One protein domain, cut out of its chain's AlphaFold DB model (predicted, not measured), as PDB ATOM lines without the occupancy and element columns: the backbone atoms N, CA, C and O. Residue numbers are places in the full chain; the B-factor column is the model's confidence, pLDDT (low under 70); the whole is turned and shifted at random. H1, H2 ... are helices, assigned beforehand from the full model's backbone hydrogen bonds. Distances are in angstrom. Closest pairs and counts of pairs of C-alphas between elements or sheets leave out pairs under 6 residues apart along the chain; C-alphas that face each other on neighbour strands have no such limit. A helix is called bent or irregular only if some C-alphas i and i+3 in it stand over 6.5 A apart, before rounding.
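This is residues 102 to 129 and 165 to 269 of the 306 residues of the protein "Protein LSM12 homolog A" of Eumeta variegata (UniProt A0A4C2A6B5). Two pairs of helices, H2 with H5 and H3b with H4, run side by side in an elongated bundle; H6 lies across one end with H7 packed on it, and H3a carries the length on at the other end. A long link from H6 to H7 folds back along the body, and its residues 249 to 254 stick out. The printed part has 133 residues with seven named helices, H1 to H7 in chain order, and no named strand: the class is all helix. It is compact, with a radius of gyration of the C-alphas of 15.5 A, and spans 51 by 32 by 23 A.

Start with the longest helix, H3, residues 165 to 184. By its hydrogen bonds it was assigned as one helix, but it is bent: C-alphas 173 and 176 are 6.6 A apart, and its arms H3a, residues 165 to 173, and H3b, residues 176 to 184, stand at a shallow tilt of 31 degrees. H3b and H4, residues 191 to 206, form a helical hairpin at 3 degrees, with closest C-alphas Thr 180 and Ala 197 5.2 A apart. H2, residues 110 to 127, touches H3b with residues 111 to 118 alone; the closest C-alphas, of Ala 115 and Val 181, are 5.5 A apart. H2 and H5, residues 213 to 226, touch and run opposite ways at a shallow tilt of 31 degrees; the closest C-alphas, of Ala 121 and Leu 219, are 5.1 A apart. H2, H4 and H5 form a bundle, a group of helices side by side, though H4 and H5 are close but not clearly touching, with C-alphas Leu 205 and Lys 216 closest at 7.1 A. H6, residues 229 to 239, touches H4 at residues 191 to 192 alone, only just about perpendicular at 72 degrees, closest at C-alphas Leu 191 and Thr 232, 6.4 A. H7, residues 264 to 269, touches H6 at C-alphas Val 234 and Leu 267, the closest, 5.9 A apart. H1, residues 102 to 105, touches no helix. Each O i to N i+4 pair is within hydrogen-bond range in H2, H3a, H3b, H4, H6 and H7, and 8 of 10 are in H5; H1 is too short for such a pair.

Find C-alpha 165 at (26.646, -9.052, -9.614), where H3a begins. H2 measures 24.7 A, H4 22.2 A and H5 21.2 A. H7 ends at C-alpha 269, at (-0.420, 2.326, -53.528).

Glu 165 and Lys 269 have the two C-alphas farthest apart, 52.8 A. Residues 130 to 164 are not printed; C-alphas 129 and 165 are 22.6 A apart across this cut. The link from H6 to H7 is long, 24 residues. Mean pLDDT of the printed part is 79.0; it is under 70 in 30 residues, among them 102 to 108 and 241 to 258.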
ATOM      1  N   VAL A 102      -8.793   3.258 -39.669       68.38
ATOM      2  CA  VAL A 102      -7.509   2.859 -40.262       68.38
ATOM      3  C   VAL A 102      -6.716   1.985 -39.288       68.38
ATOM      4  O   VAL A 102      -6.246   0.929 -39.694       68.38
ATOM      5  N   GLY A 103      -6.640   2.350 -38.004       65.50
ATOM      6  CA  GLY A 103      -6.005   1.524 -36.972       65.50
ATOM      7  C   GLY A 103      -6.599   0.112 -36.868       65.50
ATOM      8  O   GLY A 103      -5.852  -0.852 -36.775       65.50
ATOM      9  N   ARG A 104      -7.927  -0.039 -36.975       63.69
ATOM     10  CA  ARG A 104      -8.593  -1.359 -36.987       63.69
ATOM     11  C   ARG A 104      -8.275  -2.187 -38.238       63.69
ATOM     12  O   ARG A 104      -8.193  -3.407 -38.162       63.69
ATOM     13  N   LEU A 105      -8.133  -1.542 -39.397       62.88
ATOM     14  CA  LEU A 105      -7.828  -2.191 -40.686       62.88
ATOM     15  C   LEU A 105      -6.373  -2.620 -40.839       62.88
ATOM     16  O   LEU A 105      -6.045  -3.439 -41.707       62.88
ATOM     17  N   VAL A 106      -5.510  -2.004 -40.047       62.03
ATOM     18  CA  VAL A 106      -4.078  -2.214 -39.999       62.03
ATOM     19  C   VAL A 106      -3.813  -3.187 -38.849       62.03
ATOM     20  O   VAL A 106      -3.414  -2.772 -37.774       62.03
ATOM     21  N   CYS A 107      -4.134  -4.469 -39.073       61.03
ATOM     22  CA  CYS A 107      -3.876  -5.606 -38.177       61.03
ATOM     23  C   CYS A 107      -3.904  -5.244 -36.682       61.03
ATOM     24  O   CYS A 107      -2.850  -5.045 -36.083       61.03
ATOM     25  N   ALA A 108      -5.103  -5.209 -36.090       58.97
ATOM     26  CA  ALA A 108      -5.368  -4.796 -34.705       58.97
ATOM     27  C   ALA A 108      -4.567  -5.537 -33.608       58.97
ATOM     28  O   ALA A 108      -4.704  -5.207 -32.436       58.97
ATOM     29  N   GLU A 109      -3.738  -6.515 -33.972       72.81
ATOM     30  CA  GLU A 109      -2.955  -7.360 -33.072       72.81
ATOM     31  C   GLU A 109      -1.480  -7.482 -33.483       72.81
ATOM     32  O   GLU A 109      -0.726  -8.229 -32.861       72.81
ATOM     33  N   GLN A 110      -1.007  -6.760 -34.505       79.38
ATOM     34  CA  GLN A 110       0.394  -6.888 -34.925       79.38
ATOM     35  C   GLN A 110       1.373  -6.410 -33.838       79.38
ATOM     36  O   GLN A 110       2.479  -6.940 -33.724       79.38
ATOM     37  N   GLN A 111       0.947  -5.496 -32.965       82.38
ATOM     38  CA  GLN A 111       1.657  -5.160 -31.732       82.38
ATOM     39  C   GLN A 111       1.809  -6.380 -30.797       82.38
ATOM     40  O   GLN A 111       2.881  -6.587 -30.235       82.38
ATOM     41  N   LEU A 112       0.813  -7.268 -30.709       85.44
ATOM     42  CA  LEU A 112       0.910  -8.511 -29.928       85.44
ATOM     43  C   LEU A 112       1.875  -9.509 -30.575       85.44
ATOM     44  O   LEU A 112       2.645 -10.164 -29.873       85.44
ATOM     45  N   CYS A 113       1.910  -9.581 -31.911       88.38
ATOM     46  CA  CYS A 113       2.928 -10.363 -32.612       88.38
ATOM     47  C   CYS A 113       4.342  -9.871 -32.263       88.38
ATOM     48  O   CYS A 113       5.227 -10.691 -32.021       88.38
ATOM     49  N   LEU A 114       4.556  -8.550 -32.191       89.00
ATOM     50  CA  LEU A 114       5.836  -7.963 -31.779       89.00
ATOM     51  C   LEU A 114       6.188  -8.328 -30.332       89.00
ATOM     52  O   LEU A 114       7.302  -8.785 -30.091       89.00
ATOM     53  N   ALA A 115       5.241  -8.214 -29.395       91.12
ATOM     54  CA  ALA A 115       5.442  -8.636 -28.005       91.12
ATOM     55  C   ALA A 115       5.826 -10.123 -27.906       91.12
ATOM     56  O   ALA A 115       6.786 -10.486 -27.226       91.12
ATOM     57  N   HIS A 116       5.138 -10.986 -28.656       92.81
ATOM     58  CA  HIS A 116       5.480 -12.402 -28.741       92.81
ATOM     59  C   HIS A 116       6.890 -12.628 -29.317       92.81
ATOM     60  O   HIS A 116       7.643 -13.454 -28.805       92.81
ATOM     61  N   GLY A 117       7.280 -11.871 -30.346       92.00
ATOM     62  CA  GLY A 117       8.631 -11.914 -30.914       92.00
ATOM     63  C   GLY A 117       9.720 -11.527 -29.913       92.00
ATOM     64  O   GLY A 117      10.758 -12.186 -29.868       92.00
ATOM     65  N   ILE A 118       9.465 -10.510 -29.084       93.00
ATOM     66  CA  ILE A 118      10.367 -10.096 -28.004       93.00
ATOM     67  C   ILE A 118      10.538 -11.229 -26.989       93.00
ATOM     68  O   ILE A 118      11.668 -11.594 -26.668       93.00
ATOM     69  N   ASN A 119       9.439 -11.844 -26.543       93.06
ATOM     70  CA  ASN A 119       9.498 -12.967 -25.605       93.06
ATOM     71  C   ASN A 119      10.275 -14.159 -26.183       93.06
ATOM     72  O   ASN A 119      11.101 -14.744 -25.491       93.06
ATOM     73  N   LEU A 120      10.077 -14.488 -27.465       92.19
ATOM     74  CA  LEU A 120      10.844 -15.548 -28.125       92.19
ATOM     75  C   LEU A 120      12.343 -15.245 -28.176       92.19
ATOM     76  O   LEU A 120      13.134 -16.161 -27.986       92.19
ATOM     77  N   ALA A 121      12.737 -13.989 -28.402       91.50
ATOM     78  CA  ALA A 121      14.146 -13.606 -28.375       91.50
ATOM     79  C   ALA A 121      14.766 -13.805 -26.985       91.50
ATOM     80  O   ALA A 121      15.891 -14.285 -26.883       91.50
ATOM     81  N   VAL A 122      14.026 -13.486 -25.917       91.56
ATOM     82  CA  VAL A 122      14.465 -13.762 -24.540       91.56
ATOM     83  C   VAL A 122      14.606 -15.268 -24.316       91.56
ATOM     84  O   VAL A 122      15.637 -15.714 -23.816       91.56
ATOM     85  N   CYS A 123      13.626 -16.067 -24.748       90.31
ATOM     86  CA  CYS A 123      13.694 -17.529 -24.667       90.31
ATOM     87  C   CYS A 123      14.886 -18.112 -25.434       90.31
ATOM     88  O   CYS A 123      15.577 -18.983 -24.910       90.31
ATOM     89  N   ASP A 124      15.153 -17.619 -26.646       88.69
ATOM     90  CA  ASP A 124      16.260 -18.084 -27.486       88.69
ATOM     91  C   ASP A 124      17.636 -17.848 -26.843       88.69
ATOM     92  O   ASP A 124      18.574 -18.579 -27.152       88.69
ATOM     93  N   VAL A 125      17.754 -16.856 -25.955       88.06
ATOM     94  CA  VAL A 125      19.027 -16.464 -25.333       88.06
ATOM     95  C   VAL A 125      19.181 -17.006 -23.919       88.06
ATOM     96  O   VAL A 125      20.257 -17.485 -23.580       88.06
ATOM     97  N   LEU A 126      18.133 -16.930 -23.095       86.62
ATOM     98  CA  LEU A 126      18.211 -17.296 -21.676       86.62
ATOM     99  C   LEU A 126      17.792 -18.739 -21.389       86.62
ATOM    100  O   LEU A 126      18.265 -19.327 -20.425       86.62
ATOM    101  N   TYR A 127      16.896 -19.304 -22.198       82.94
ATOM    102  CA  TYR A 127      16.236 -20.576 -21.875       82.94
ATOM    103  C   TYR A 127      16.542 -21.693 -22.871       82.94
ATOM    104  O   TYR A 127      16.295 -22.868 -22.591       82.94
ATOM    105  N   LYS A 128      17.081 -21.364 -24.046       79.62
ATOM    106  CA  LYS A 128      17.453 -22.363 -25.040       79.62
ATOM    107  C   LYS A 128      18.750 -23.035 -24.607       79.62
ATOM    108  O   LYS A 128      19.808 -22.414 -24.592       79.62
ATOM    109  N   LYS A 129      18.654 -24.320 -24.261       56.50
ATOM    110  CA  LYS A 129      19.807 -25.156 -23.917       56.50
ATOM    111  C   LYS A 129      20.802 -25.123 -25.082       56.50
ATOM    112  O   LYS A 129      20.505 -25.619 -26.166       56.50
ATOM    113  N   GLU A 165      26.290 -10.077  -8.633       85.75
ATOM    114  CA  GLU A 165      26.646  -9.052  -9.614       85.75
ATOM    115  C   GLU A 165      26.192  -9.438 -11.034       85.75
ATOM    116  O   GLU A 165      25.660  -8.604 -11.776       85.75
ATOM    117  N   LEU A 166      26.337 -10.713 -11.414       84.69
ATOM    118  CA  LEU A 166      25.860 -11.229 -12.698       84.69
ATOM    119  C   LEU A 166      24.330 -11.151 -12.814       84.69
ATOM    120  O   LEU A 166      23.815 -10.737 -13.858       84.69
ATOM    121  N   VAL A 167      23.600 -11.489 -11.750       88.00
ATOM    122  CA  VAL A 167      22.135 -11.366 -11.704       88.00
ATOM    123  C   VAL A 167      21.708  -9.914 -11.916       88.00
ATOM    124  O   VAL A 167      20.835  -9.655 -12.747       88.00
ATOM    125  N   ASN A 168      22.356  -8.955 -11.251       88.25
ATOM    126  CA  ASN A 168      22.052  -7.532 -11.434       88.25
ATOM    127  C   ASN A 168      22.299  -7.071 -12.879       88.25
ATOM    128  O   ASN A 168      21.447  -6.410 -13.475       88.25
ATOM    129  N   LYS A 169      23.399  -7.515 -13.498       86.81
ATOM    130  CA  LYS A 169      23.697  -7.244 -14.915       86.81
ATOM    131  C   LYS A 169      22.624  -7.812 -15.855       86.81
ATOM    132  O   LYS A 169      22.269  -7.171 -16.847       86.81
ATOM    133  N   ILE A 170      22.075  -8.993 -15.559       87.94
ATOM    134  CA  ILE A 170      20.956  -9.577 -16.320       87.94
ATOM    135  C   ILE A 170      19.684  -8.741 -16.130       87.94
ATOM    136  O   ILE A 170      19.004  -8.424 -17.111       87.94
ATOM    137  N   VAL A 171      19.370  -8.342 -14.895       89.50
ATOM    138  CA  VAL A 171      18.206  -7.496 -14.576       89.50
ATOM    139  C   VAL A 171      18.273  -6.160 -15.319       89.50
ATOM    140  O   VAL A 171      17.266  -5.723 -15.886       89.50
ATOM    141  N   ASP A 172      19.451  -5.546 -15.410       88.94
ATOM    142  CA  ASP A 172      19.661  -4.287 -16.134       88.94
ATOM    143  C   ASP A 172      19.343  -4.394 -17.631       88.94
ATOM    144  O   ASP A 172      18.789  -3.461 -18.227       88.94
ATOM    145  N   VAL A 173      19.646  -5.543 -18.241       89.50
ATOM    146  CA  VAL A 173      19.329  -5.836 -19.646       89.50
ATOM    147  C   VAL A 173      17.844  -6.164 -19.835       89.50
ATOM    148  O   VAL A 173      17.239  -5.740 -20.824       89.50
ATOM    149  N   LEU A 174      17.229  -6.888 -18.896       91.06
ATOM    150  CA  LEU A 174      15.825  -7.311 -18.982       91.06
ATOM    151  C   LEU A 174      14.827  -6.196 -18.647       91.06
ATOM    152  O   LEU A 174      13.709  -6.195 -19.166       91.06
ATOM    153  N   THR A 175      15.218  -5.218 -17.834       93.25
ATOM    154  CA  THR A 175      14.365  -4.085 -17.444       93.25
ATOM    155  C   THR A 175      13.779  -3.319 -18.644       93.25
ATOM    156  O   THR A 175      12.553  -3.202 -18.728       93.25
ATOM    157  N   PRO A 176      14.571  -2.828 -19.619       93.31
ATOM    158  CA  PRO A 176      14.011  -2.153 -20.790       93.31
ATOM    159  C   PRO A 176      13.153  -3.087 -21.655       93.31
ATOM    160  O   PRO A 176      12.167  -2.629 -22.228       93.31
ATOM    161  N   ILE A 177      13.467  -4.388 -21.707       93.88
ATOM    162  CA  ILE A 177      12.661  -5.386 -22.427       93.88
ATOM    163  C   ILE A 177      11.265  -5.491 -21.802       93.88
ATOM    164  O   ILE A 177      10.268  -5.401 -22.521       93.88
ATOM    165  N   LYS A 178      11.183  -5.604 -20.470       95.12
ATOM    166  CA  LYS A 178       9.917  -5.626 -19.725       95.12
ATOM    167  C   LYS A 178       9.072  -4.385 -20.017       95.12
ATOM    168  O   LYS A 178       7.919  -4.524 -20.417       95.12
ATOM    169  N   LEU A 179       9.650  -3.189 -19.867       95.62
ATOM    170  CA  LEU A 179       8.939  -1.922 -20.093       95.62
ATOM    171  C   LEU A 179       8.382  -1.823 -21.519       95.62
ATOM    172  O   LEU A 179       7.262  -1.355 -21.728       95.62
ATOM    173  N   THR A 180       9.143  -2.290 -22.508       95.19
ATOM    174  CA  THR A 180       8.694  -2.319 -23.900       95.19
ATOM    175  C   THR A 180       7.530  -3.285 -24.104       95.19
ATOM    176  O   THR A 180       6.555  -2.909 -24.752       95.19
ATOM    177  N   VAL A 181       7.581  -4.493 -23.537       94.50
ATOM    178  CA  VAL A 181       6.464  -5.450 -23.618       94.50
ATOM    179  C   VAL A 181       5.214  -4.887 -22.940       94.50
ATOM    180  O   VAL A 181       4.137  -4.927 -23.531       94.50
ATOM    181  N   GLU A 182       5.342  -4.293 -21.751       94.25
ATOM    182  CA  GLU A 182       4.223  -3.655 -21.045       94.25
ATOM    183  C   GLU A 182       3.581  -2.540 -21.879       94.25
ATOM    184  O   GLU A 182       2.357  -2.492 -21.999       94.25
ATOM    185  N   ALA A 183       4.387  -1.678 -22.508       93.31
ATOM    186  CA  ALA A 183       3.892  -0.601 -23.362       93.31
ATOM    187  C   ALA A 183       3.145  -1.120 -24.603       93.31
ATOM    188  O   ALA A 183       2.102  -0.575 -24.968       93.31
ATOM    189  N   ILE A 184       3.665  -2.174 -25.238       91.88
ATOM    190  CA  ILE A 184       3.098  -2.786 -26.450       91.88
ATOM    191  C   ILE A 184       1.803  -3.555 -26.148       91.88
ATOM    192  O   ILE A 184       0.902  -3.594 -26.985       91.88
ATOM    193  N   CYS A 185       1.686  -4.135 -24.953       90.12
ATOM    194  CA  CYS A 185       0.527  -4.921 -24.528       90.12
ATOM    195  C   CYS A 185      -0.621  -4.079 -23.939       90.12
ATOM    196  O   CYS A 185      -1.628  -4.642 -23.499       90.12
ATOM    197  N   ARG A 186      -0.520  -2.742 -23.912       88.81
ATOM    198  CA  ARG A 186      -1.634  -1.890 -23.469       88.81
ATOM    199  C   ARG A 186      -2.821  -1.992 -24.426       88.81
ATOM    200  O   ARG A 186      -2.656  -2.065 -25.640       88.81
ATOM    201  N   ARG A 187      -4.040  -1.891 -23.888       84.06
ATOM    202  CA  ARG A 187      -5.288  -1.955 -24.675       84.06
ATOM    203  C   ARG A 187      -5.395  -0.849 -25.735       84.06
ATOM    204  O   ARG A 187      -6.045  -1.042 -26.753       84.06
ATOM    205  N   ASP A 188      -4.787   0.305 -25.481       79.94
ATOM    206  CA  ASP A 188      -4.751   1.461 -26.380       79.94
ATOM    207  C   ASP A 188      -3.502   1.498 -27.280       79.94
ATOM    208  O   ASP A 188      -3.349   2.429 -28.077       79.94
ATOM    209  N   ALA A 189      -2.605   0.510 -27.175       82.81
ATOM    210  CA  ALA A 189      -1.412   0.445 -28.002       82.81
ATOM    211  C   ALA A 189      -1.769   0.134 -29.459       82.81
ATOM    212  O   ALA A 189      -2.579  -0.735 -29.770       82.81
ATOM    213  N   ASN A 190      -1.108   0.845 -30.365       79.44
ATOM    214  CA  ASN A 190      -1.159   0.599 -31.799       79.44
ATOM    215  C   ASN A 190       0.267   0.442 -32.343       79.44
ATOM    216  O   ASN A 190       1.246   0.541 -31.600       79.44
ATOM    217  N   LEU A 191       0.393   0.227 -33.650       79.44
ATOM    218  CA  LEU A 191       1.686   0.049 -34.313       79.44
ATOM    219  C   LEU A 191       2.658   1.220 -34.092       79.44
ATOM    220  O   LEU A 191       3.864   1.010 -34.031       79.44
ATOM    221  N   CYS A 192       2.154   2.438 -33.904       78.50
ATOM    222  CA  CYS A 192       2.993   3.606 -33.660       78.50
ATOM    223  C   CYS A 192       3.478   3.670 -32.205       78.50
ATOM    224  O   CYS A 192       4.630   4.021 -31.955       78.50
ATOM    225  N   THR A 193       2.634   3.272 -31.245       83.69
ATOM    226  CA  THR A 193       3.067   3.028 -29.857       83.69
ATOM    227  C   THR A 193       4.141   1.944 -29.822       83.69
ATOM    228  O   THR A 193       5.159   2.114 -29.153       83.69
ATOM    229  N   ALA A 194       3.944   0.858 -30.577       86.06
ATOM    230  CA  ALA A 194       4.920  -0.217 -30.679       86.06
ATOM    231  C   ALA A 194       6.247   0.275 -31.273       86.06
ATOM    232  O   ALA A 194       7.298   0.002 -30.703       86.06
ATOM    233  N   ASP A 195       6.215   1.084 -32.333       81.94
ATOM    234  CA  ASP A 195       7.417   1.690 -32.911       81.94
ATOM    235  C   ASP A 195       8.175   2.567 -31.916       81.94
ATOM    236  O   ASP A 195       9.400   2.476 -31.812       81.94
ATOM    237  N   ALA A 196       7.469   3.402 -31.155       84.12
ATOM    238  CA  ALA A 196       8.091   4.224 -30.124       84.12
ATOM    239  C   ALA A 196       8.725   3.363 -29.016       84.12
ATOM    240  O   ALA A 196       9.864   3.612 -28.614       84.12
ATOM    241  N   ALA A 197       8.023   2.321 -28.562       90.12
ATOM    242  CA  ALA A 197       8.493   1.409 -27.520       90.12
ATOM    243  C   ALA A 197       9.700   0.565 -27.969       90.12
ATOM    244  O   ALA A 197      10.624   0.337 -27.185       90.12
ATOM    245  N   LEU A 198       9.731   0.138 -29.235       88.44
ATOM    246  CA  LEU A 198      10.872  -0.554 -29.834       88.44
ATOM    247  C   LEU A 198      12.075   0.383 -30.003       88.44
ATOM    248  O   LEU A 198      13.201  -0.002 -29.698       88.44
ATOM    249  N   ASN A 199      11.855   1.634 -30.421       84.75
ATOM    250  CA  ASN A 199      12.922   2.636 -30.480       84.75
ATOM    251  C   ASN A 199      13.522   2.917 -29.095       84.75
ATOM    252  O   ASN A 199      14.742   3.017 -28.960       84.75
ATOM    253  N   PHE A 200      12.685   3.009 -28.058       89.25
ATOM    254  CA  PHE A 200      13.141   3.096 -26.671       89.25
ATOM    255  C   PHE A 200      13.999   1.883 -26.279       89.25
ATOM    256  O   PHE A 200      15.108   2.073 -25.776       89.25
ATOM    257  N   LEU A 201      13.533   0.660 -26.570       90.25
ATOM    258  CA  LEU A 201      14.262  -0.577 -26.272       90.25
ATOM    259  C   LEU A 201      15.664  -0.563 -26.881       90.25
ATOM    260  O   LEU A 201      16.651  -0.818 -26.197       90.25
ATOM    261  N   ILE A 202      15.753  -0.222 -28.165       82.56
ATOM    262  CA  ILE A 202      17.012  -0.213 -28.915       82.56
ATOM    263  C   ILE A 202      17.991   0.805 -28.329       82.56
ATOM    264  O   ILE A 202      19.176   0.495 -28.171       82.56
ATOM    265  N   LYS A 203      17.511   2.004 -27.979       84.12
ATOM    266  CA  LYS A 203      18.340   3.045 -27.355       84.12
ATOM    267  C   LYS A 203      18.888   2.583 -26.006       84.12
ATOM    268  O   LYS A 203      20.081   2.722 -25.761       84.12
ATOM    269  N   GLN A 204      18.045   1.978 -25.171       87.00
ATOM    270  CA  GLN A 204      18.454   1.461 -23.864       87.00
ATOM    271  C   GLN A 204      19.463   0.315 -23.989       87.00
ATOM    272  O   GLN A 204      20.503   0.336 -23.332       87.00
ATOM    273  N   LEU A 205      19.201  -0.654 -24.869       84.69
ATOM    274  CA  LEU A 205      20.089  -1.800 -25.061       84.69
ATOM    275  C   LEU A 205      21.437  -1.391 -25.654       84.69
ATOM    276  O   LEU A 205      22.461  -1.901 -25.218       84.69
ATOM    277  N   SER A 206      21.473  -0.419 -26.569       78.56
ATOM    278  CA  SER A 206      22.739   0.052 -27.151       78.56
ATOM    279  C   SER A 206      23.704   0.637 -26.112       78.56
ATOM    280  O   SER A 206      24.907   0.599 -26.340       78.56
ATOM    281  N   SER A 207      23.200   1.106 -24.964       77.75
ATOM    282  CA  SER A 207      24.019   1.570 -23.834       77.75
ATOM    283  C   SER A 207      24.371   0.490 -22.796       77.75
ATOM    284  O   SER A 207      25.200   0.748 -21.932       77.75
ATOM    285  N   LYS A 208      23.751  -0.701 -22.849       75.12
ATOM    286  CA  LYS A 208      23.769  -1.696 -21.749       75.12
ATOM    287  C   LYS A 208      24.205  -3.115 -22.154       75.12
ATOM    288  O   LYS A 208      24.361  -3.976 -21.297       75.12
ATOM    289  N   THR A 209      24.406  -3.409 -23.443       63.22
ATOM    290  CA  THR A 209      24.540  -4.793 -23.959       63.22
ATOM    291  C   THR A 209      25.889  -5.496 -23.758       63.22
ATOM    292  O   THR A 209      26.109  -6.526 -24.392       63.22
ATOM    293  N   GLN A 210      26.787  -5.019 -22.892       69.94
ATOM    294  CA  GLN A 210      28.119  -5.635 -22.760       69.94
ATOM    295  C   GLN A 210      28.074  -7.108 -22.299       69.94
ATOM    296  O   GLN A 210      28.933  -7.893 -22.683       69.94
ATOM    297  N   HIS A 211      27.042  -7.504 -21.541       65.81
ATOM    298  CA  HIS A 211      26.938  -8.847 -20.948       65.81
ATOM    299  C   HIS A 211      26.045  -9.833 -21.718       65.81
ATOM    300  O   HIS A 211      26.210 -11.040 -21.581       65.81
ATOM    301  N   LEU A 212      25.114  -9.353 -22.554       75.19
ATOM    302  CA  LEU A 212      24.237 -10.209 -23.368       75.19
ATOM    303  C   LEU A 212      24.209  -9.752 -24.835       75.19
ATOM    304  O   LEU A 212      23.150  -9.396 -25.353       75.19
ATOM    305  N   PRO A 213      25.341  -9.779 -25.557       76.25
ATOM    306  CA  PRO A 213      25.395  -9.286 -26.936       76.25
ATOM    307  C   PRO A 213      24.428 -10.030 -27.876       76.25
ATOM    308  O   PRO A 213      23.831  -9.418 -28.763       76.25
ATOM    309  N   LYS A 214      24.183 -11.326 -27.621       83.88
ATOM    310  CA  LYS A 214      23.235 -12.163 -28.381       83.88
ATOM    311  C   LYS A 214      21.775 -11.704 -28.259       83.88
ATOM    312  O   LYS A 214      20.986 -11.951 -29.167       83.88
ATOM    313  N   ILE A 215      21.389 -11.019 -27.175       86.94
ATOM    314  CA  ILE A 215      19.990 -10.593 -26.993       86.94
ATOM    315  C   ILE A 215      19.593  -9.522 -27.998       86.94
ATOM    316  O   ILE A 215      18.482  -9.545 -28.519       86.94
ATOM    317  N   LYS A 216      20.525  -8.625 -28.334       84.50
ATOM    318  CA  LYS A 216      20.294  -7.548 -29.294       84.50
ATOM    319  C   LYS A 216      20.032  -8.110 -30.689       84.50
ATOM    320  O   LYS A 216      19.059  -7.717 -31.328       84.50
ATOM    321  N   THR A 217      20.866  -9.050 -31.137       85.06
ATOM    322  CA  THR A 217      20.732  -9.682 -32.456       85.06
ATOM    323  C   THR A 217      19.447 -10.501 -32.546       85.06
ATOM    324  O   THR A 217      18.646 -10.269 -33.450       85.06
ATOM    325  N   CYS A 218      19.168 -11.358 -31.555       89.12
ATOM    326  CA  CYS A 218      17.940 -12.156 -31.522       89.12
ATOM    327  C   CYS A 218      16.674 -11.290 -31.497       89.12
ATOM    328  O   CYS A 218      15.718 -11.585 -32.217       89.12
ATOM    329  N   LEU A 219      16.654 -10.211 -30.703       89.88
ATOM    330  CA  LEU A 219      15.520  -9.285 -30.664       89.88
ATOM    331  C   LEU A 219      15.254  -8.694 -32.039       89.88
ATOM    332  O   LEU A 219      14.115  -8.694 -32.505       89.88
ATOM    333  N   VAL A 220      16.298  -8.219 -32.711       86.00
ATOM    334  CA  VAL A 220      16.113  -7.575 -34.003       86.00
ATOM    335  C   VAL A 220      15.660  -8.564 -35.064       86.00
ATOM    336  O   VAL A 220      14.729  -8.247 -35.806       86.00
ATOM    337  N   ASP A 221      16.238  -9.759 -35.121       87.50
ATOM    338  CA  ASP A 221      15.810 -10.776 -36.080       87.50
ATOM    339  C   ASP A 221      14.330 -11.122 -35.890       87.50
ATOM    340  O   ASP A 221      13.554 -11.152 -36.852       87.50
ATOM    341  N   ARG A 222      13.895 -11.296 -34.635       90.44
ATOM    342  CA  ARG A 222      12.491 -11.576 -34.306       90.44
ATOM    343  C   ARG A 222      11.558 -10.420 -34.661       90.44
ATOM    344  O   ARG A 222      10.442 -10.695 -35.115       90.44
ATOM    345  N   ILE A 223      11.991  -9.168 -34.481       87.69
ATOM    346  CA  ILE A 223      11.227  -7.967 -34.854       87.69
ATOM    347  C   ILE A 223      11.125  -7.853 -36.379       87.69
ATOM    348  O   ILE A 223      10.016  -7.710 -36.892       87.69
ATOM    349  N   LYS A 224      12.237  -7.985 -37.118       85.00
ATOM    350  CA  LYS A 224      12.256  -7.936 -38.593       85.00
ATOM    351  C   LYS A 224      11.328  -8.981 -39.209       85.00
ATOM    352  O   LYS A 224      10.565  -8.655 -40.107       85.00
ATOM    353  N   GLN A 225      11.325 -10.207 -38.683       86.25
ATOM    354  CA  GLN A 225      10.449 -11.292 -39.155       86.25
ATOM    355  C   GLN A 225       8.947 -10.981 -39.042       86.25
ATOM    356  O   GLN A 225       8.144 -11.580 -39.751       86.25
ATOM    357  N   ARG A 226       8.550 -10.112 -38.108       85.81
ATOM    358  CA  ARG A 226       7.138  -9.870 -37.754       85.81
ATOM    359  C   ARG A 226       6.644  -8.497 -38.175       85.81
ATOM    360  O   ARG A 226       5.437  -8.243 -38.162       85.81
ATOM    361  N   ARG A 227       7.557  -7.595 -38.515       79.88
ATOM    362  CA  ARG A 227       7.227  -6.248 -38.950       79.88
ATOM    363  C   ARG A 227       6.724  -6.272 -40.391       79.88
ATOM    364  O   ARG A 227       7.300  -6.915 -41.258       79.88
ATOM    365  N   SER A 228       5.647  -5.532 -40.644       78.38
ATOM    366  CA  SER A 228       5.224  -5.190 -42.002       78.38
ATOM    367  C   SER A 228       5.637  -3.753 -42.293       78.38
ATOM    368  O   SER A 228       4.984  -2.803 -41.847       78.38
ATOM    369  N   ASP A 229       6.732  -3.589 -43.028       72.69
ATOM    370  CA  ASP A 229       7.309  -2.276 -43.348       72.69
ATOM    371  C   ASP A 229       6.323  -1.384 -44.105       72.69
ATOM    372  O   ASP A 229       6.159  -0.200 -43.803       72.69
ATOM    373  N   ASN A 230       5.579  -1.991 -45.028       74.50
ATOM    374  CA  ASN A 230       4.561  -1.316 -45.827       74.50
ATOM    375  C   ASN A 230       3.467  -0.692 -44.958       74.50
ATOM    376  O   ASN A 230       3.014   0.420 -45.213       74.50
ATOM    377  N   LEU A 231       3.017  -1.428 -43.947       74.19
ATOM    378  CA  LEU A 231       1.853  -1.076 -43.149       74.19
ATOM    379  C   LEU A 231       2.207  -0.062 -42.057       74.19
ATOM    380  O   LEU A 231       1.510   0.934 -41.861       74.19
ATOM    381  N   THR A 232       3.341  -0.292 -41.401       74.06
ATOM    382  CA  THR A 232       3.837   0.563 -40.323       74.06
ATOM    383  C   THR A 232       4.278   1.923 -40.844       74.06
ATOM    384  O   THR A 232       3.950   2.950 -40.255       74.06
ATOM    385  N   GLY A 233       4.937   1.961 -42.005       76.56
ATOM    386  CA  GLY A 233       5.324   3.225 -42.619       76.56
ATOM    387  C   GLY A 233       4.131   4.058 -43.106       76.56
ATOM    388  O   GLY A 233       4.136   5.275 -42.946       76.56
ATOM    389  N   VAL A 234       3.060   3.426 -43.604       78.56
ATOM    390  CA  VAL A 234       1.808   4.137 -43.937       78.56
ATOM    391  C   VAL A 234       1.153   4.718 -42.687       78.56
ATOM    392  O   VAL A 234       0.724   5.869 -42.711       78.56
ATOM    393  N   LEU A 235       1.087   3.959 -41.589       77.00
ATOM    394  CA  LEU A 235       0.542   4.467 -40.328       77.00
ATOM    395  C   LEU A 235       1.341   5.646 -39.774       77.00
ATOM    396  O   LEU A 235       0.746   6.653 -39.385       77.00
ATOM    397  N   ASN A 236       2.669   5.538 -39.771       74.69
ATOM    398  CA  ASN A 236       3.547   6.617 -39.331       74.69
ATOM    399  C   ASN A 236       3.351   7.873 -40.190       74.69
ATOM    400  O   ASN A 236       3.167   8.956 -39.634       74.69
ATOM    401  N   TYR A 237       3.278   7.724 -41.517       78.00
ATOM    402  CA  TYR A 237       2.999   8.833 -42.433       78.00
ATOM    403  C   TYR A 237       1.629   9.476 -42.170       78.00
ATOM    404  O   TYR A 237       1.513  10.694 -42.095       78.00
ATOM    405  N   LEU A 238       0.572   8.680 -41.973       76.88
ATOM    406  CA  LEU A 238      -0.772   9.205 -41.694       76.88
ATOM    407  C   LEU A 238      -0.865   9.926 -40.339       76.88
ATOM    408  O   LEU A 238      -1.680  10.840 -40.180       76.88
ATOM    409  N   GLN A 239      -0.061   9.519 -39.356       74.81
ATOM    410  CA  GLN A 239      -0.012  10.176 -38.053       74.81
ATOM    411  C   GLN A 239       0.860  11.432 -38.052       74.81
ATOM    412  O   GLN A 239       0.480  12.418 -37.424       74.81
ATOM    413  N   ASN A 240       1.997  11.409 -38.746       74.88
ATOM    414  CA  ASN A 240       2.927  12.529 -38.852       74.88
ATOM    415  C   ASN A 240       3.489  12.650 -40.280       74.88
ATOM    416  O   ASN A 240       4.621  12.237 -40.528       74.88
ATOM    417  N   PRO A 241       2.756  13.296 -41.204       69.00
ATOM    418  CA  PRO A 241       3.155  13.403 -42.612       69.00
ATOM    419  C   PRO A 241       4.455  14.181 -42.861       69.00
ATOM    420  O   PRO A 241       4.961  14.176 -43.975       69.00
ATOM    421  N   ARG A 242       4.959  14.906 -41.849       64.81
ATOM    422  CA  ARG A 242       6.166  15.749 -41.923       64.81
ATOM    423  C   ARG A 242       7.350  15.210 -41.112       64.81
ATOM    424  O   ARG A 242       8.376  15.869 -41.048       64.81
ATOM    425  N   LYS A 243       7.228  14.033 -40.480       63.75
ATOM    426  CA  LYS A 243       8.340  13.436 -39.710       63.75
ATOM    427  C   LYS A 243       9.498  12.950 -40.588       63.75
ATOM    428  O   LYS A 243      10.577  12.679 -40.071       63.75
ATOM    429  N   ASP A 244       9.273  12.840 -41.894       55.34
ATOM    430  CA  ASP A 244      10.242  12.301 -42.848       55.34
ATOM    431  C   ASP A 244      11.467  13.217 -43.042       55.34
ATOM    432  O   ASP A 244      12.528  12.731 -43.427       55.34
ATOM    433  N   GLU A 245      11.350  14.515 -42.733       53.78
ATOM    434  CA  GLU A 245      12.447  15.486 -42.876       53.78
ATOM    435  C   GLU A 245      13.454  15.427 -41.710       53.78
ATOM    436  O   GLU A 245      14.648  15.607 -41.929       53.78
ATOM    437  N   GLU A 246      13.021  15.100 -40.484       52.53
ATOM    438  CA  GLU A 246      13.918  15.018 -39.312       52.53
ATOM    439  C   GLU A 246      14.712  13.700 -39.241       52.53
ATOM    440  O   GLU A 246      15.837  13.673 -38.742       52.53
ATOM    441  N   ASN A 247      14.163  12.596 -39.758       50.81
ATOM    442  CA  ASN A 247      14.779  11.267 -39.629       50.81
ATOM    443  C   ASN A 247      15.919  10.992 -40.631       50.81
ATOM    444  O   ASN A 247      16.609   9.985 -40.490       50.81
ATOM    445  N   GLN A 248      16.154  11.861 -41.623       50.41
ATOM    446  CA  GLN A 248      17.243  11.680 -42.600       50.41
ATOM    447  C   GLN A 248      18.652  11.877 -42.011       50.41
ATOM    448  O   GLN A 248      19.626  11.453 -42.627       50.41
ATOM    449  N   LEU A 249      18.781  12.470 -40.819       46.03
ATOM    450  CA  LEU A 249      20.079  12.800 -40.212       46.03
ATOM    451  C   LEU A 249      20.661  11.708 -39.292       46.03
ATOM    452  O   LEU A 249      21.797  11.838 -38.850       46.03
ATOM    453  N   LEU A 250      19.935  10.619 -39.009       47.53
ATOM    454  CA  LEU A 250      20.362   9.561 -38.070       47.53
ATOM    455  C   LEU A 250      20.830   8.271 -38.778       47.53
ATOM    456  O   LEU A 250      20.691   7.165 -38.254       47.53
ATOM    457  N   SER A 251      21.402   8.423 -39.974       46.12
ATOM    458  CA  SER A 251      21.782   7.359 -40.921       46.12
ATOM    459  C   SER A 251      22.894   6.393 -40.457       46.12
ATOM    460  O   SER A 251      23.240   5.479 -41.202       46.12
ATOM    461  N   GLU A 252      23.479   6.556 -39.270       45.91
ATOM    462  CA  GLU A 252      24.723   5.853 -38.900       45.91
ATOM    463  C   GLU A 252      24.540   4.574 -38.059       45.91
ATOM    464  O   GLU A 252      25.519   3.921 -37.710       45.91
ATOM    465  N   LEU A 253      23.309   4.152 -37.750       54.28
ATOM    466  CA  LEU A 253      23.058   2.937 -36.956       54.28
ATOM    467  C   LEU A 253      22.452   1.812 -37.812       54.28
ATOM    468  O   LEU A 253      21.418   2.005 -38.451       54.28
ATOM    469  N   GLU A 254      23.028   0.599 -37.732       53.31
ATOM    470  CA  GLU A 254      22.608  -0.651 -38.422       53.31
ATOM    471  C   GLU A 254      21.100  -0.977 -38.321       53.31
ATOM    472  O   GLU A 254      20.537  -1.762 -39.093       53.31
ATOM    473  N   TRP A 255      20.427  -0.356 -37.358       59.69
ATOM    474  CA  TRP A 255      19.043  -0.590 -36.979       59.69
ATOM    475  C   TRP A 255      18.036   0.311 -37.705       59.69
ATOM    476  O   TRP A 255      16.843   0.067 -37.576       59.69
ATOM    477  N   HIS A 256      18.451   1.289 -38.521       58.53
ATOM    478  CA  HIS A 256      17.507   2.113 -39.302       58.53
ATOM    479  C   HIS A 256      16.719   1.292 -40.343       58.53
ATOM    480  O   HIS A 256      15.582   1.622 -40.680       58.53
ATOM    481  N   ASN A 257      17.275   0.147 -40.760       62.59
ATOM    482  CA  ASN A 257      16.593  -0.843 -41.599       62.59
ATOM    483  C   ASN A 257      15.383  -1.502 -40.912       62.59
ATOM    484  O   ASN A 257      14.595  -2.151 -41.587       62.59
ATOM    485  N   LEU A 258      15.230  -1.375 -39.588       68.00
ATOM    486  CA  LEU A 258      14.023  -1.823 -38.886       68.00
ATOM    487  C   LEU A 258      12.845  -0.874 -39.071       68.00
ATOM    488  O   LEU A 258      11.720  -1.297 -38.861       68.00
ATOM    489  N   PHE A 259      13.075   0.391 -39.417       72.12
ATOM    490  CA  PHE A 259      12.020   1.394 -39.560       72.12
ATOM    491  C   PHE A 259      12.166   2.113 -40.906       72.12
ATOM    492  O   PHE A 259      12.393   3.324 -40.934       72.12
ATOM    493  N   PRO A 260      12.077   1.389 -42.037       68.38
ATOM    494  CA  PRO A 260      12.255   2.007 -43.339       68.38
ATOM    495  C   PRO A 260      11.130   3.007 -43.608       68.38
ATOM    496  O   PRO A 260       9.950   2.731 -43.367       68.38
ATOM    497  N   VAL A 261      11.502   4.169 -44.141       71.38
ATOM    498  CA  VAL A 261      10.543   5.151 -44.650       71.38
ATOM    499  C   VAL A 261      10.075   4.663 -46.025       71.38
ATOM    500  O   VAL A 261      10.899   4.546 -46.938       71.38
ATOM    501  N   PRO A 262       8.784   4.333 -46.218       75.00
ATOM    502  CA  PRO A 262       8.316   3.846 -47.506       75.00
ATOM    503  C   PRO A 262       8.388   4.949 -48.560       75.00
ATOM    504  O   PRO A 262       8.143   6.123 -48.284       75.00
ATOM    505  N   THR A 263       8.643   4.568 -49.808       82.06
ATOM    506  CA  THR A 263       8.623   5.529 -50.913       82.06
ATOM    507  C   THR A 263       7.225   6.120 -51.106       82.06
ATOM    508  O   THR A 263       6.207   5.454 -50.904       82.06
ATOM    509  N   GLN A 264       7.151   7.361 -51.595       81.75
ATOM    510  CA  GLN A 264       5.882   8.033 -51.910       81.75
ATOM    511  C   GLN A 264       4.984   7.208 -52.853       81.75
ATOM    512  O   GLN A 264       3.760   7.192 -52.706       81.75
ATOM    513  N   ALA A 265       5.572   6.475 -53.803       84.62
ATOM    514  CA  ALA A 265       4.835   5.582 -54.697       84.62
ATOM    515  C   ALA A 265       4.178   4.411 -53.942       84.62
ATOM    516  O   ALA A 265       3.005   4.097 -54.170       84.62
ATOM    517  N   LEU A 266       4.915   3.796 -53.014       83.06
ATOM    518  CA  LEU A 266       4.434   2.702 -52.178       83.06
ATOM    519  C   LEU A 266       3.356   3.180 -51.196       83.06
ATOM    520  O   LEU A 266       2.309   2.539 -51.104       83.06
ATOM    521  N   LEU A 267       3.556   4.339 -50.553       84.25
ATOM    522  CA  LEU A 267       2.552   4.978 -49.694       84.25
ATOM    523  C   LEU A 267       1.236   5.178 -50.447       84.25
ATOM    524  O   LEU A 267       0.187   4.719 -49.999       84.25
ATOM    525  N   ARG A 268       1.282   5.789 -51.640       86.00
ATOM    526  CA  ARG A 268       0.087   6.004 -52.474       86.00
ATOM    527  C   ARG A 268      -0.611   4.692 -52.827       86.00
ATOM    528  O   ARG A 268      -1.838   4.627 -52.759       86.00
ATOM    529  N   LYS A 269       0.139   3.647 -53.196       88.12
ATOM    530  CA  LYS A 269      -0.420   2.326 -53.528       88.12
ATOM    531  C   LYS A 269      -1.137   1.700 -52.327       88.12
ATOM    532  O   LYS A 269      -2.265   1.231 -52.469       88.12
TER     533      LYS A 269